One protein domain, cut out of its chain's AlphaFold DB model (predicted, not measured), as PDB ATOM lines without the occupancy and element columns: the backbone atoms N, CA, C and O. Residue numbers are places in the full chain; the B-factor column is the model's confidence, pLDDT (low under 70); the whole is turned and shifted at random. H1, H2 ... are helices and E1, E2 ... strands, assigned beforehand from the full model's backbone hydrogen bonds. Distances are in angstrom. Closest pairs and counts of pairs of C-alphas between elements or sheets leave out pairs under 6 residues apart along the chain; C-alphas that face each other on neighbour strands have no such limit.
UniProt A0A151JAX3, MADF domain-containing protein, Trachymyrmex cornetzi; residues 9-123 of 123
ATOM      1  N   GLU A   9     596.740 192.617 790.677       70.38
ATOM      2  CA  GLU A   9     598.206 192.577 790.610       70.38
ATOM      3  C   GLU A   9     598.735 192.828 789.191       70.38
ATOM      4  O   GLU A   9     599.869 193.262 789.013       70.38
ATOM      5  N   ALA A  10     597.910 192.586 788.166       76.62
ATOM      6  CA  ALA A  10     598.261 192.842 786.770       76.62
ATOM      7  C   ALA A  10     598.020 194.304 786.350       76.62
ATOM      8  O   ALA A  10     598.321 194.673 785.214       76.62
ATOM      9  N   HIS A  11     597.454 195.133 787.233       82.25
ATOM     10  CA  HIS A  11     597.277 196.555 786.970       82.25
ATOM     11  C   HIS A  11     598.622 197.287 787.084       82.25
ATOM     12  O   HIS A  11     599.419 197.011 787.979       82.25
ATOM     13  N   GLU A  12     598.852 198.273 786.219       81.75
ATOM     14  CA  GLU A  12     600.115 199.019 786.147       81.75
ATOM     15  C   GLU A  12     600.516 199.648 787.493       81.75
ATOM     16  O   GLU A  12     601.664 199.519 787.916       81.75
ATOM     17  N   CYS A  13     599.544 200.192 788.235       83.00
ATOM     18  CA  CYS A  13     599.751 200.697 789.597       83.00
ATOM     19  C   CYS A  13     600.341 199.693 790.599       83.00
ATOM     20  O   CYS A  13     600.957 200.111 791.573       83.00
ATOM     21  N   PHE A  14     600.183 198.388 790.383       85.50
ATOM     22  CA  PHE A  14     600.705 197.347 791.271       85.50
ATOM     23  C   PHE A  14     601.888 196.591 790.661       85.50
ATOM     24  O   PHE A  14     602.312 195.578 791.208       85.50
ATOM     25  N   ARG A  15     602.513 197.116 789.597       83.75
ATOM     26  CA  ARG A  15     603.723 196.528 788.990       83.75
ATOM     27  C   ARG A  15     604.880 196.352 789.984       83.75
ATOM     28  O   ARG A  15     605.744 195.505 789.783       83.75
ATOM     29  N   ASN A  16     604.901 197.159 791.046       82.31
ATOM     30  CA  ASN A  16     605.889 197.100 792.123       82.31
ATOM     31  C   ASN A  16     605.441 196.273 793.340       82.31
ATOM     32  O   ASN A  16     606.147 196.256 794.350       82.31
ATOM     33  N   TYR A  17     604.292 195.599 793.262       84.69
ATOM     34  CA  TYR A  17     603.798 194.744 794.330       84.69
ATOM     35  C   TYR A  17     604.761 193.582 794.587       84.69
ATOM     36  O   TYR A  17     605.307 192.981 793.664       84.69
ATOM     37  N   ASN A  18     604.976 193.284 795.862       83.25
ATOM     38  CA  ASN A  18     605.776 192.165 796.321       83.25
ATOM     39  C   ASN A  18     605.023 191.566 797.503       83.25
ATOM     40  O   ASN A  18     604.823 192.250 798.506       83.25
ATOM     41  N   GLU A  19     604.590 190.316 797.369       83.88
ATOM     42  CA  GLU A  19     603.772 189.658 798.384       83.88
ATOM     43  C   GLU A  19     604.478 189.560 799.740       83.88
ATOM     44  O   GLU A  19     603.820 189.710 800.762       83.88
ATOM     45  N   ASP A  20     605.804 189.420 799.789       80.00
ATOM     46  CA  ASP A  20     606.561 189.327 801.043       80.00
ATOM     47  C   ASP A  20     606.668 190.669 801.778       80.00
ATOM     48  O   ASP A  20     606.779 190.707 803.006       80.00
ATOM     49  N   LEU A  21     606.634 191.781 801.037       78.44
ATOM     50  CA  LEU A  21     606.857 193.128 801.572       78.44
ATOM     51  C   LEU A  21     605.569 193.928 801.741       78.44
ATOM     52  O   LEU A  21     605.508 194.811 802.599       78.44
ATOM     53  N   HIS A  22     604.550 193.643 800.934       84.88
ATOM     54  CA  HIS A  22     603.379 194.493 800.782       84.88
ATOM     55  C   HIS A  22     602.069 193.756 801.085       84.88
ATOM     56  O   HIS A  22     601.920 192.548 800.883       84.88
ATOM     57  N   LEU A  23     601.076 194.523 801.526       84.69
ATOM     58  CA  LEU A  23     599.672 194.130 801.597       84.69
ATOM     59  C   LEU A  23     598.848 195.049 800.697       84.69
ATOM     60  O   LEU A  23     599.176 196.225 800.521       84.69
ATOM     61  N   LEU A  24     597.772 194.505 800.133       86.50
ATOM     62  CA  LEU A  24     596.779 195.281 799.400       86.50
ATOM     63  C   LEU A  24     595.620 195.602 800.340       86.50
ATOM     64  O   LEU A  24     594.909 194.706 800.791       86.50
ATOM     65  N   GLN A  25     595.435 196.885 800.631       84.88
ATOM     66  CA  GLN A  25     594.303 197.383 801.403       84.88
ATOM     67  C   GLN A  25     593.295 198.021 800.452       84.88
ATOM     68  O   GLN A  25     593.661 198.893 799.669       84.88
ATOM     69  N   VAL A  26     592.029 197.617 800.538       83.81
ATOM     70  CA  VAL A  26     590.927 198.276 799.826       83.81
ATOM     71  C   VAL A  26     590.107 199.056 800.845       83.81
ATOM     72  O   VAL A  26     589.648 198.478 801.829       83.81
ATOM     73  N   ASP A  27     589.972 200.367 800.648       77.81
ATOM     74  CA  ASP A  27     589.171 201.223 801.527       77.81
ATOM     75  C   ASP A  27     587.675 201.231 801.145       77.81
ATOM     76  O   ASP A  27     587.249 200.637 800.152       77.81
ATOM     77  N   ASN A  28     586.859 201.904 801.962       79.00
ATOM     78  CA  ASN A  28     585.405 202.000 801.764       79.00
ATOM     79  C   ASN A  28     585.013 202.698 800.448       79.00
ATOM     80  O   ASN A  28     583.902 202.500 799.955       79.00
ATOM     81  N   ASP A  29     585.924 203.475 799.859       78.44
ATOM     82  CA  ASP A  29     585.736 204.131 798.564       78.44
ATOM     83  C   ASP A  29     586.147 203.218 797.394       78.44
ATOM     84  O   ASP A  29     586.211 203.657 796.245       78.44
ATOM     85  N   HIS A  30     586.368 201.925 797.668       79.12
ATOM     86  CA  HIS A  30     586.816 200.902 796.721       79.12
ATOM     87  C   HIS A  30     588.183 201.226 796.101       79.12
ATOM     88  O   HIS A  30     588.492 200.787 794.989       79.12
ATOM     89  N   MET A  31     589.015 201.989 796.814       80.56
ATOM     90  CA  MET A  31     590.356 202.345 796.374       80.56
ATOM     91  C   MET A  31     591.371 201.364 796.953       80.56
ATOM     92  O   MET A  31     591.467 201.185 798.167       80.56
ATOM     93  N   ALA A  32     592.146 200.738 796.070       84.81
ATOM     94  CA  ALA A  32     593.200 199.810 796.454       84.81
ATOM     95  C   ALA A  32     594.537 200.533 796.676       84.81
ATOM     96  O   ALA A  32     594.969 201.348 795.856       84.81
ATOM     97  N   ARG A  33     595.211 200.206 797.777       85.12
ATOM     98  CA  ARG A  33     596.489 200.790 798.196       85.12
ATOM     99  C   ARG A  33     597.493 199.698 798.525       85.12
ATOM    100  O   ARG A  33     597.147 198.703 799.158       85.12
ATOM    101  N   MET A  34     598.735 199.914 798.115       86.31
ATOM    102  CA  MET A  34     599.872 199.071 798.464       86.31
ATOM    103  C   MET A  34     600.526 199.612 799.740       86.31
ATOM    104  O   MET A  34     601.088 200.708 799.739       86.31
ATOM    105  N   ILE A  35     600.449 198.852 800.832       82.94
ATOM    106  CA  ILE A  35     600.985 199.236 802.150       82.94
ATOM    107  C   ILE A  35     602.062 198.245 802.619       82.94
ATOM    108  O   ILE A  35     602.070 197.107 802.144       82.94
ATOM    109  N   PRO A  36     602.962 198.619 803.549       79.00
ATOM    110  CA  PRO A  36     603.983 197.706 804.053       79.00
ATOM    111  C   PRO A  36     603.364 196.621 804.947       79.00
ATOM    112  O   PRO A  36     602.511 196.895 805.794       79.00
ATOM    113  N   ARG A  37     603.826 195.376 804.799       76.81
ATOM    114  CA  ARG A  37     603.349 194.224 805.584       76.81
ATOM    115  C   ARG A  37     603.774 194.293 807.053       76.81
ATOM    116  O   ARG A  37     603.025 193.883 807.929       76.81
ATOM    117  N   ASN A  38     604.956 194.835 807.335       67.69
ATOM    118  CA  ASN A  38     605.518 194.972 808.684       67.69
ATOM    119  C   ASN A  38     604.886 196.097 809.526       67.69
ATOM    120  O   ASN A  38     605.207 196.211 810.705       67.69
ATOM    121  N   THR A  39     604.013 196.920 808.943       60.97
ATOM    122  CA  THR A  39     603.364 198.059 809.618       60.97
ATOM    123  C   THR A  39     601.853 197.914 809.729       60.97
ATOM    124  O   THR A  39     601.192 198.784 810.297       60.97
ATOM    125  N   TYR A  40     601.283 196.861 809.143       58.81
ATOM    126  CA  TYR A  40     599.847 196.634 809.167       58.81
ATOM    127  C   TYR A  40     599.431 195.998 810.493       58.81
ATOM    128  O   TYR A  40     599.459 194.782 810.660       58.81
ATOM    129  N   GLU A  41     599.028 196.845 811.435       58.88
ATOM    130  CA  GLU A  41     598.114 196.440 812.498       58.88
ATOM    131  C   GLU A  41     596.682 196.741 812.038       58.88
ATOM    132  O   GLU A  41     596.445 197.800 811.452       58.88
ATOM    133  N   GLU A  42     595.723 195.846 812.312       54.22
ATOM    134  CA  GLU A  42     594.309 195.946 811.885       54.22
ATOM    135  C   GLU A  42     593.630 197.294 812.227       54.22
ATOM    136  O   GLU A  42     592.605 197.626 811.640       54.22
ATOM    137  N   ASN A  43     594.221 198.100 813.122       49.94
ATOM    138  CA  ASN A  43     593.723 199.406 813.568       49.94
ATOM    139  C   ASN A  43     594.681 200.587 813.299       49.94
ATOM    140  O   ASN A  43     594.499 201.671 813.857       49.94
ATOM    141  N   SER A  44     595.718 200.403 812.478       51.28
ATOM    142  CA  SER A  44     596.727 201.438 812.238       51.28
ATOM    143  C   SER A  44     596.197 202.548 811.323       51.28
ATOM    144  O   SER A  44     595.808 202.317 810.175       51.28
ATOM    145  N   THR A  45     596.204 203.792 811.815       50.31
ATOM    146  CA  THR A  45     595.882 205.019 811.067       50.31
ATOM    147  C   THR A  45     597.044 205.404 810.137       50.31
ATOM    148  O   THR A  45     597.653 206.471 810.236       50.31
ATOM    149  N   LEU A  46     597.347 204.513 809.191       51.84
ATOM    150  CA  LEU A  46     598.510 204.497 808.290       51.84
ATOM    151  C   LEU A  46     598.566 205.618 807.230       51.84
ATOM    152  O   LEU A  46     599.276 205.509 806.236       51.84
ATOM    153  N   ASN A  47     597.864 206.733 807.441       43.69
ATOM    154  CA  ASN A  47     598.043 207.950 806.643       43.69
ATOM    155  C   ASN A  47     599.000 208.961 807.304       43.69
ATOM    156  O   ASN A  47     599.146 210.072 806.790       43.69
ATOM    157  N   THR A  48     599.630 208.625 808.437       47.56
ATOM    158  CA  THR A  48     600.275 209.644 809.287       47.56
ATOM    159  C   THR A  48     601.794 209.521 809.399       47.56
ATOM    160  O   THR A  48     602.445 210.565 809.496       47.56
ATOM    161  N   GLU A  49     602.375 208.321 809.311       43.72
ATOM    162  CA  GLU A  49     603.789 208.107 809.649       43.72
ATOM    163  C   GLU A  49     604.587 207.454 808.516       43.72
ATOM    164  O   GLU A  49     604.180 206.458 807.924       43.72
ATOM    165  N   VAL A  50     605.726 208.079 808.204       42.91
ATOM    166  CA  VAL A  50     606.705 207.631 807.211       42.91
ATOM    167  C   VAL A  50     607.419 206.423 807.798       42.91
ATOM    168  O   VAL A  50     608.223 206.572 808.718       42.91
ATOM    169  N   VAL A  51     607.126 205.228 807.297       46.59
ATOM    170  CA  VAL A  51     607.946 204.065 807.633       46.59
ATOM    171  C   VAL A  51     609.162 204.057 806.722       46.59
ATOM    172  O   VAL A  51     609.106 204.470 805.570       46.59
ATOM    173  N   SER A  52     610.301 203.711 807.312       42.03
ATOM    174  CA  SER A  52     611.586 203.589 806.646       42.03
ATOM    175  C   SER A  52     611.882 202.101 806.515       42.03
ATOM    176  O   SER A  52     612.336 201.458 807.466       42.03
ATOM    177  N   SER A  53     611.602 201.523 805.353       42.75
ATOM    178  CA  SER A  53     612.219 200.261 804.973       42.75
ATOM    179  C   SER A  53     613.701 200.515 804.662       42.75
ATOM    180  O   SER A  53     614.097 201.562 804.150       42.75
ATOM    181  N   LYS A  54     614.561 199.552 805.011       40.25
ATOM    182  CA  LYS A  54     616.033 199.643 804.915       40.25
ATOM    183  C   LYS A  54     616.593 199.806 803.490       40.25
ATOM    184  O   LYS A  54     617.811 199.786 803.327       40.25
ATOM    185  N   TYR A  55     615.745 199.970 802.477       40.72
ATOM    186  CA  TYR A  55     616.148 200.094 801.083       40.72
ATOM    187  C   TYR A  55     615.239 201.099 800.372       40.72
ATOM    188  O   TYR A  55     614.213 200.698 799.821       40.72
ATOM    189  N   PRO A  56     615.588 202.398 800.329       47.88
ATOM    190  CA  PRO A  56     614.957 203.275 799.360       47.88
ATOM    191  C   PRO A  56     615.262 202.704 797.968       47.88
ATOM    192  O   PRO A  56     616.420 202.584 797.569       47.88
ATOM    193  N   LYS A  57     614.214 202.284 797.248       56.28
ATOM    194  CA  LYS A  57     614.324 201.696 795.898       56.28
ATOM    195  C   LYS A  57     614.936 202.687 794.891       56.28
ATOM    196  O   LYS A  57     615.435 202.271 793.850       56.28
ATOM    197  N   TYR A  58     614.937 203.976 795.237       57.22
ATOM    198  CA  TYR A  58     615.449 205.091 794.449       57.22
ATOM    199  C   TYR A  58     616.335 205.998 795.318       57.22
ATOM    200  O   TYR A  58     616.039 206.222 796.491       57.22
ATOM    201  N   SER A  59     617.410 206.551 794.746       63.31
ATOM    202  CA  SER A  59     618.110 207.698 795.342       63.31
ATOM    203  C   SER A  59     617.179 208.920 795.380       63.31
ATOM    204  O   SER A  59     616.202 208.966 794.634       63.31
ATOM    205  N   GLY A  60     617.470 209.916 796.230       72.69
ATOM    206  CA  GLY A  60     616.626 211.115 796.368       72.69
ATOM    207  C   GLY A  60     616.301 211.788 795.027       72.69
ATOM    208  O   GLY A  60     615.140 212.090 794.765       72.69
ATOM    209  N   ASP A  61     617.291 211.913 794.141       80.19
ATOM    210  CA  ASP A  61     617.098 212.502 792.809       80.19
ATOM    211  C   ASP A  61     616.255 211.612 791.886       80.19
ATOM    212  O   ASP A  61     615.324 212.101 791.253       80.19
ATOM    213  N   ALA A  62     616.492 210.296 791.870       82.69
ATOM    214  CA  ALA A  62     615.707 209.368 791.053       82.69
ATOM    215  C   ALA A  62     614.238 209.284 791.514       82.69
ATOM    216  O   ALA A  62     613.333 209.148 790.694       82.69
ATOM    217  N   ALA A  63     613.986 209.392 792.823       85.06
ATOM    218  CA  ALA A  63     612.630 209.464 793.364       85.06
ATOM    219  C   ALA A  63     611.921 210.759 792.938       85.06
ATOM    220  O   ALA A  63     610.728 210.734 792.633       85.06
ATOM    221  N   ASN A  64     612.653 211.877 792.892       89.44
ATOM    222  CA  ASN A  64     612.126 213.167 792.454       89.44
ATOM    223  C   ASN A  64     611.793 213.166 790.959       89.44
ATOM    224  O   ASN A  64     610.694 213.577 790.592       89.44
ATOM    225  N   GLU A  65     612.703 212.679 790.109       90.81
ATOM    226  CA  GLU A  65     612.474 212.557 788.663       90.81
ATOM    227  C   GLU A  65     611.241 211.695 788.375       90.81
ATOM    228  O   GLU A  65     610.329 212.140 787.676       90.81
ATOM    229  N   LEU A  66     611.142 210.525 789.015       90.69
ATOM    230  CA  LEU A  66     609.975 209.654 788.891       90.69
ATOM    231  C   LEU A  66     608.686 210.359 789.346       90.69
ATOM    232  O   LEU A  66     607.669 210.287 788.658       90.69
ATOM    233  N   LEU A  67     608.702 211.070 790.480       92.69
ATOM    234  CA  LEU A  67     607.527 211.805 790.961       92.69
ATOM    235  C   LEU A  67     607.087 212.881 789.957       92.69
ATOM    236  O   LEU A  67     605.891 213.028 789.697       92.69
ATOM    237  N   ILE A  68     608.039 213.614 789.373       93.88
ATOM    238  CA  ILE A  68     607.763 214.635 788.357       93.88
ATOM    239  C   ILE A  68     607.124 213.996 787.124       93.88
ATOM    240  O   ILE A  68     606.084 214.477 786.672       93.88
ATOM    241  N   GLU A  69     607.695 212.908 786.603       93.94
ATOM    242  CA  GLU A  69     607.162 212.185 785.442       93.94
ATOM    243  C   GLU A  69     605.723 211.708 785.684       93.94
ATOM    244  O   GLU A  69     604.827 211.955 784.870       93.94
ATOM    245  N   LEU A  70     605.474 211.095 786.843       94.00
ATOM    246  CA  LEU A  70     604.164 210.560 787.204       94.00
ATOM    247  C   LEU A  70     603.099 211.651 787.385       94.00
ATOM    248  O   LEU A  70     601.937 211.438 787.017       94.00
ATOM    249  N   VAL A  71     603.466 212.817 787.928       94.81
ATOM    250  CA  VAL A  71     602.555 213.967 788.051       94.81
ATOM    251  C   VAL A  71     602.307 214.617 786.688       94.81
ATOM    252  O   VAL A  71     601.158 214.926 786.362       94.81
ATOM    253  N   GLN A  72     603.345 214.787 785.866       94.12
ATOM    254  CA  GLN A  72     603.234 215.333 784.507       94.12
ATOM    255  C   GLN A  72     602.284 214.494 783.644       94.12
ATOM    256  O   GLN A  72     601.410 215.052 782.976       94.12
ATOM    257  N   ALA A  73     602.363 213.163 783.748       94.19
ATOM    258  CA  ALA A  73     601.481 212.222 783.056       94.19
ATOM    259  C   ALA A  73     599.995 212.316 783.469       94.19
ATOM    260  O   ALA A  73     599.133 211.761 782.786       94.19
ATOM    261  N   ARG A  74     599.662 213.033 784.555       94.12
ATOM    262  CA  ARG A  74     598.298 213.162 785.103       94.12
ATOM    263  C   ARG A  74     597.820 214.624 785.101       94.12
ATOM    264  O   ARG A  74     597.783 215.272 786.151       94.12
ATOM    265  N   PRO A  75     597.351 215.149 783.949       93.69
ATOM    266  CA  PRO A  75     596.915 216.540 783.796       93.69
ATOM    267  C   PRO A  75     595.876 217.016 784.816       93.69
ATOM    268  O   PRO A  75     595.895 218.176 785.205       93.69
ATOM    269  N   SER A  76     594.992 216.149 785.314       93.69
ATOM    270  CA  SER A  76     594.010 216.504 786.352       93.69
ATOM    271  C   SER A  76     594.628 217.071 787.643       93.69
ATOM    272  O   SER A  76     593.941 217.779 788.391       93.69
ATOM    273  N   LEU A  77     595.908 216.785 787.909       93.75
ATOM    274  CA  LEU A  77     596.633 217.277 789.080       93.75
ATOM    275  C   LEU A  77     597.147 218.715 788.913       93.75
ATOM    276  O   LEU A  77     597.128 219.468 789.886       93.75
ATOM    277  N   TRP A  78     597.545 219.118 787.702       92.25
ATOM    278  CA  TRP A  78     598.253 220.385 787.465       92.25
ATOM    279  C   TRP A  78     597.643 221.266 786.366       92.25
ATOM    280  O   TRP A  78     597.789 222.483 786.405       92.25
ATOM    281  N   ASN A  79     596.930 220.701 785.394       92.44
ATOM    282  CA  ASN A  79     596.386 221.453 784.273       92.44
ATOM    283  C   ASN A  79     595.116 222.212 784.687       92.44
ATOM    284  O   ASN A  79     594.057 221.629 784.941       92.44
ATOM    285  N   HIS A  80     595.217 223.543 784.735       88.25
ATOM    286  CA  HIS A  80     594.115 224.403 785.148       88.25
ATOM    287  C   HIS A  80     593.033 224.611 784.083       88.25
ATOM    288  O   HIS A  80     591.946 225.069 784.434       88.25
ATOM    289  N   THR A  81     593.307 224.253 782.827       93.75
ATOM    290  CA  THR A  81     592.377 224.445 781.706       93.75
ATOM    291  C   THR A  81     591.331 223.339 781.597       93.75
ATOM    292  O   THR A  81     590.324 223.527 780.918       93.75
ATOM    293  N   LEU A  82     591.527 222.205 782.285       92.12
ATOM    294  CA  LEU A  82     590.548 221.121 782.279       92.12
ATOM    295  C   LEU A  82     589.269 221.504 783.043       92.12
ATOM    296  O   LEU A  82     589.344 222.215 784.057       92.12
ATOM    297  N   PRO A  83     588.101 220.982 782.621       93.25
ATOM    298  CA  PRO A  83     586.837 221.195 783.315       93.25
ATOM    299  C   PRO A  83     586.896 220.796 784.794       93.25
ATOM    300  O   PRO A  83     587.560 219.831 785.176       93.25
ATOM    301  N   LEU A  84     586.119 221.476 785.643       89.19
ATOM    302  CA  LEU A  84     586.057 221.174 787.084       89.19
ATOM    303  C   LEU A  84     585.654 219.717 787.371       89.19
ATOM    304  O   LEU A  84     586.143 219.114 788.324       89.19
ATOM    305  N   GLN A  85     584.822 219.125 786.511       90.19
ATOM    306  CA  GLN A  85     584.418 217.718 786.588       90.19
ATOM    307  C   GLN A  85     585.595 216.740 786.423       90.19
ATOM    308  O   GLN A  85     585.521 215.595 786.871       90.19
ATOM    309  N   GLU A  86     586.690 217.162 785.793       86.94
ATOM    310  CA  GLU A  86     587.916 216.375 785.612       86.94
ATOM    311  C   GLU A  86     588.945 216.602 786.720       86.94
ATOM    312  O   GLU A  86     589.941 215.885 786.796       86.94
ATOM    313  N   ARG A  87     588.679 217.563 787.608       89.50
ATOM    314  CA  ARG A  87     589.602 218.037 788.645       89.50
ATOM    315  C   ARG A  87     588.980 218.011 790.042       89.50
ATOM    316  O   ARG A  87     589.411 218.760 790.922       89.50
ATOM    317  N   THR A  88     587.963 217.173 790.238       92.19
ATOM    318  CA  THR A  88     587.310 216.981 791.537       92.19
ATOM    319  C   THR A  88     588.299 216.435 792.567       92.19
ATOM    320  O   THR A  88     589.261 215.753 792.211       92.19
ATOM    321  N   ASN A  89     588.055 216.706 793.853       90.06
ATOM    322  CA  ASN A  89     588.922 216.213 794.927       90.06
ATOM    323  C   ASN A  89     589.014 214.681 794.917       90.06
ATOM    324  O   ASN A  89     590.115 214.156 794.940       90.06
ATOM    325  N   ILE A  90     587.887 213.989 794.713       89.06
ATOM    326  CA  ILE A  90     587.837 212.522 794.588       89.06
ATOM    327  C   ILE A  90     588.769 212.017 793.476       89.06
ATOM    328  O   ILE A  90     589.541 211.089 793.689       89.06
ATOM    329  N   LYS A  91     588.745 212.649 792.292       89.94
ATOM    330  CA  LYS A  91     589.641 212.268 791.190       89.94
ATOM    331  C   LYS A  91     591.100 212.520 791.537       89.94
ATOM    332  O   LYS A  91     591.945 211.686 791.247       89.94
ATOM    333  N   LYS A  92     591.404 213.662 792.154       92.44
ATOM    334  CA  LYS A  92     592.774 213.982 792.565       92.44
ATOM    335  C   LYS A  92     593.285 212.998 793.611       92.44
ATOM    336  O   LYS A  92     594.417 212.555 793.494       92.44
ATOM    337  N   ASP A  93     592.472 212.650 794.602       91.50
ATOM    338  CA  ASP A  93     592.861 211.710 795.652       91.50
ATOM    339  C   ASP A  93     593.108 210.305 795.095       91.50
ATOM    340  O   ASP A  93     594.120 209.702 795.446       91.50
ATOM    341  N   ALA A  94     592.280 209.843 794.151       89.94
ATOM    342  CA  ALA A  94     592.530 208.599 793.422       89.94
ATOM    343  C   ALA A  94     593.859 208.642 792.644       89.94
ATOM    344  O   ALA A  94     594.684 207.745 792.786       89.94
ATOM    345  N   LEU A  95     594.120 209.722 791.901       93.81
ATOM    346  CA  LEU A  95     595.370 209.887 791.148       93.81
ATOM    347  C   LEU A  95     596.606 209.923 792.056       93.81
ATOM    348  O   LEU A  95     597.649 209.387 791.697       93.81
ATOM    349  N   TRP A  96     596.513 210.531 793.241       94.50
ATOM    350  CA  TRP A  96     597.613 210.514 794.207       94.50
ATOM    351  C   TRP A  96     597.858 209.126 794.804       94.50
ATOM    352  O   TRP A  96     599.009 208.781 795.069       94.50
ATOM    353  N   ALA A  97     596.806 208.330 795.004       90.50
ATOM    354  CA  ALA A  97     596.944 206.938 795.417       90.50
ATOM    355  C   ALA A  97     597.596 206.080 794.324       90.50
ATOM    356  O   ALA A  97     598.486 205.292 794.631       90.50
ATOM    357  N   GLU A  98     597.233 206.285 793.055       91.12
ATOM    358  CA  GLU A  98     597.900 205.637 791.917       91.12
ATOM    359  C   GLU A  98     599.395 205.973 791.873       91.12
ATOM    360  O   GLU A  98     600.214 205.061 791.814       91.12
ATOM    361  N   ILE A  99     599.756 207.261 791.973       92.56
ATOM    362  CA  ILE A  99     601.162 207.698 792.009       92.56
ATOM    363  C   ILE A  99     601.901 207.032 793.172       92.56
ATOM    364  O   ILE A  99     602.985 206.494 792.976       92.56
ATOM    365  N   SER A 100     601.319 207.038 794.374       91.00
ATOM    366  CA  SER A 100     601.907 206.391 795.552       91.00
ATOM    367  C   SER A 100     602.183 204.906 795.296       91.00
ATOM    368  O   SER A 100     603.304 204.451 795.515       91.00
ATOM    369  N   ASN A 101     601.209 204.172 794.753       89.00
ATOM    370  CA  ASN A 101     601.362 202.755 794.419       89.00
ATOM    371  C   ASN A 101     602.448 202.528 793.344       89.00
ATOM    372  O   ASN A 101     603.299 201.652 793.504       89.00
ATOM    373  N   GLU A 102     602.476 203.347 792.287       88.94
ATOM    374  CA  GLU A 102     603.463 203.252 791.197       88.94
ATOM    375  C   GLU A 102     604.884 203.551 791.659       88.94
ATOM    376  O   GLU A 102     605.824 202.882 791.229       88.94
ATOM    377  N   MET A 103     605.050 204.493 792.582       85.94
ATOM    378  CA  MET A 103     606.348 204.776 793.187       85.94
ATOM    379  C   MET A 103     606.848 203.623 794.068       85.94
ATOM    380  O   MET A 103     608.048 203.497 794.288       85.94
ATOM    381  N   GLY A 104     605.963 202.716 794.479       76.25
ATOM    382  CA  GLY A 104     606.305 201.519 795.246       76.25
ATOM    383  C   GLY A 104     605.396 201.278 796.442       76.25
ATOM    384  O   GLY A 104     605.579 200.280 797.131       76.25
ATOM    385  N   GLY A 105     604.431 202.168 796.688       74.31
ATOM    386  CA  GLY A 105     603.598 202.134 797.878       74.31
ATOM    387  C   GLY A 105     604.445 202.177 799.145       74.31
ATOM    388  O   GLY A 105     605.578 202.665 799.157       74.31
ATOM    389  N   GLY A 106     603.887 201.657 800.231       73.44
ATOM    390  CA  GLY A 106     604.653 201.449 801.450       73.44
ATOM    391  C   GLY A 106     605.157 202.750 802.083       73.44
ATOM    392  O   GLY A 106     604.361 203.554 802.565       73.44
ATOM    393  N   ASP A 107     606.477 202.956 802.056       68.38
ATOM    394  CA  ASP A 107     607.165 204.156 802.556       68.38
ATOM    395  C   ASP A 107     606.779 205.421 801.763       68.38
ATOM    396  O   ASP A 107     606.733 206.532 802.297       68.38
ATOM    397  N   MET A 108     606.439 205.251 800.482       80.56
ATOM    398  CA  MET A 108     606.060 206.324 799.558       80.56
ATOM    399  C   MET A 108     604.552 206.560 799.626       80.56
ATOM    400  O   MET A 108     603.839 206.493 798.626       80.56
ATOM    401  N   THR A 109     604.058 206.798 800.843       84.62
ATOM    402  CA  THR A 109     602.633 207.015 801.134       84.62
ATOM    403  C   THR A 109     602.052 208.194 800.348       84.62
ATOM    404  O   THR A 109     602.767 209.114 799.950       84.62
ATOM    405  N   VAL A 110     600.720 208.241 800.215       88.69
ATOM    406  CA  VAL A 110     599.996 209.388 799.625       88.69
ATOM    407  C   VAL A 110     600.386 210.717 800.284       88.69
ATOM    408  O   VAL A 110     600.494 211.743 799.612       88.69
ATOM    409  N   LYS A 111     600.609 210.707 801.603       88.12
ATOM    410  CA  LYS A 111     601.069 211.883 802.345       88.12
ATOM    411  C   LYS A 111     602.475 212.287 801.906       88.12
ATOM    412  O   LYS A 111     602.675 213.442 801.535       88.12
ATOM    413  N   TRP A 112     603.404 211.331 801.875       87.69
ATOM    414  CA  TRP A 112     604.786 211.568 801.467       87.69
ATOM    415  C   TRP A 112     604.874 212.136 800.044       87.69
ATOM    416  O   TRP A 112     605.513 213.169 799.854       87.69
ATOM    417  N   VAL A 113     604.172 211.544 799.064       90.81
ATOM    418  CA  VAL A 113     604.212 212.017 797.662       90.81
ATOM    419  C   VAL A 113     603.611 213.416 797.504       90.81
ATOM    420  O   VAL A 113     604.151 214.235 796.762       90.81
ATOM    421  N   LYS A 114     602.530 213.738 798.234       92.00
ATOM    422  CA  LYS A 114     601.920 215.080 798.222       92.00
ATOM    423  C   LYS A 114     602.854 216.130 798.837       92.00
ATOM    424  O   LYS A 114     602.967 217.233 798.302       92.00
ATOM    425  N   GLU A 115     603.512 215.803 799.950       89.75
ATOM    426  CA  GLU A 115     604.474 216.687 800.622       89.75
ATOM    427  C   GLU A 115     605.734 216.906 799.771       89.75
ATOM    428  O   GLU A 115     606.144 218.052 799.579       89.75
ATOM    429  N   HIS A 116     606.293 215.842 799.187       89.31
ATOM    430  CA  HIS A 116     607.459 215.935 798.303       89.31
ATOM    431  C   HIS A 116     607.155 216.705 797.018       89.31
ATOM    432  O   HIS A 116     607.946 217.553 796.615       89.31
ATOM    433  N   TRP A 117     605.985 216.499 796.407       93.38
ATOM    434  CA  TRP A 117     605.587 217.281 795.236       93.38
ATOM    435  C   TRP A 117     605.486 218.777 795.548       93.38
ATOM    436  O   TRP A 117     605.910 219.610 794.751       93.38
ATOM    437  N   LYS A 118     604.943 219.135 796.720       90.31
ATOM    438  CA  LYS A 118     604.885 220.535 797.150       90.31
ATOM    439  C   LYS A 118     606.288 221.137 797.243       90.31
ATOM    440  O   LYS A 118     606.488 222.233 796.735       90.31
ATOM    441  N   TYR A 119     607.238 220.416 797.837       88.19
ATOM    442  CA  TYR A 119     608.634 220.850 797.899       88.19
ATOM    443  C   TYR A 119     609.236 221.046 796.499       88.19
ATOM    444  O   TYR A 119     609.782 222.106 796.232       88.19
ATOM    445  N   LEU A 120     609.065 220.082 795.589       87.94
ATOM    446  CA  LEU A 120     609.602 220.152 794.220       87.94
ATOM    447  C   LEU A 120     609.003 221.278 793.374       87.94
ATOM    448  O   LEU A 120     609.668 221.800 792.489       87.94
ATOM    449  N   ARG A 121     607.740 221.633 793.609       84.81
ATOM    450  CA  ARG A 121     607.074 222.730 792.897       84.81
ATOM    451  C   ARG A 121     607.491 224.104 793.427       84.81
ATOM    452  O   ARG A 121     607.441 225.079 792.684       84.81
ATOM    453  N   ASP A 122     607.789 224.181 794.721       77.31
ATOM    454  CA  ASP A 122     608.117 225.429 795.410       77.31
ATOM    455  C   ASP A 122     609.645 225.712 795.417       77.31
ATOM    456  O   ASP A 122     610.045 226.804 795.826       77.31
ATOM    457  N   ALA A 123     610.475 224.750 794.984       68.31
ATOM    458  CA  ALA A 123     611.930 224.860 794.792       68.31
ATOM    459  C   ALA A 123     612.296 225.484 793.435       68.31
ATOM    460  O   ALA A 123     613.272 226.270 793.412       68.31
TER     461      ALA A 123
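Overview. This is residues 9 to 123 of the 123 residues of the protein "MADF domain-containing protein" of Trachymyrmex cornetzi (UniProt A0A151JAX3). Three helices, H1, H3 and H4, pack together crossed, with H3 nearest the middle and H4 about perpendicular to the other two, while the short H2 packs on H3 by residues 91 to 95. The hairpin of E1 and E2 is set beside the later part of H3, E2 nearer to it, and a long loop, residues 37 to 59, runs from the hairpin to H1. The printed part has 115 residues with four named helices and two named strands, in the order E1 E2 H1 H2 H3 H4; the sheet, order E1 - E2, is antiparallel. The class is mostly helix, although 55 of the 115 residues, under half, are in named elements. The whole is compact, with a radius of gyration of the C-alphas of 14.2 A and spans of 42 by 34 by 28 A.

Along the chain. Start at Glu 9; residues 9 to 21 hold no named element. Find C-alpha 22 at (603.379, 194.493, 800.782), where E1 begins; it runs 13.0 A over residues 22 to 26, and E2, residues 32 to 36, runs 13.4 A. After residues 37 to 59, find C-alpha 60 at (616.626, 211.115, 796.368), where H1, residues 60 to 72, begins and runs 18.4 A. H2, residues 75 to 78, is 5.5 A long. H3, residues 89 to 103, is the longest helix at 20.9 A. H4, residues 110 to 122, runs 18.5 A to C-alpha 122 at (608.117, 225.429, 795.410).

Arrangement. Look first at the hairpin of E1 and E2, antiparallel at 148 degrees between their directions; N 23 and O 35 are 2.8 A apart and N 25 and O 33 are 2.9 A apart, within hydrogen-bond range. The closest C-alphas of E2 and H3, those of Met 34 and Asn 101, are 5.7 A apart, while E1 and H3 are apart. H1 touches H3, whose residues 99 to 103 alone take part, with C-alphas of Leu 70 and Ile 99 closest at 6.3 A; they run opposite ways at a steep tilt of 39 degrees. H1 and H2 only just touch, with 3 pairs of C-alphas within 8 A, and only at the corner by their link; the closest C-alphas are those of Val 71 and Leu 77, 6.9 A apart. H2 touches residues 91 to 95 of H3 alone, C-alphas of Leu 77 and Lys 92 closest at 6.2 A. H3 touches H4 with residues 96 to 100 alone, meeting residues 110 to 114 of H4 alone; the C-alphas of Ser 100 and Val 110 are closest at 5.4 A, and the two helices are about perpendicular at 85 degrees. H1, with residues 64 to 68 alone, touches H4 at 89 degrees, about perpendicular, with C-alphas of Leu 67 and Trp 117 closest at 7.2 A. In H1, H3 and H4 every O i to N i+4 pair is within hydrogen-bond range; H2 is too short for such a pair.

Size, cuts and confidence. The two C-alphas farthest apart, those of Asp 20 and Thr 81, are 42.5 A from each other. The printed part has no cut and ends at residue 123, the chain's last. The link from E2 to H1, 23 residues, is long. The mean pLDDT of the printed part is 79.6; look for values under 70 at residues 38 to 59, 107 and 123 of this model.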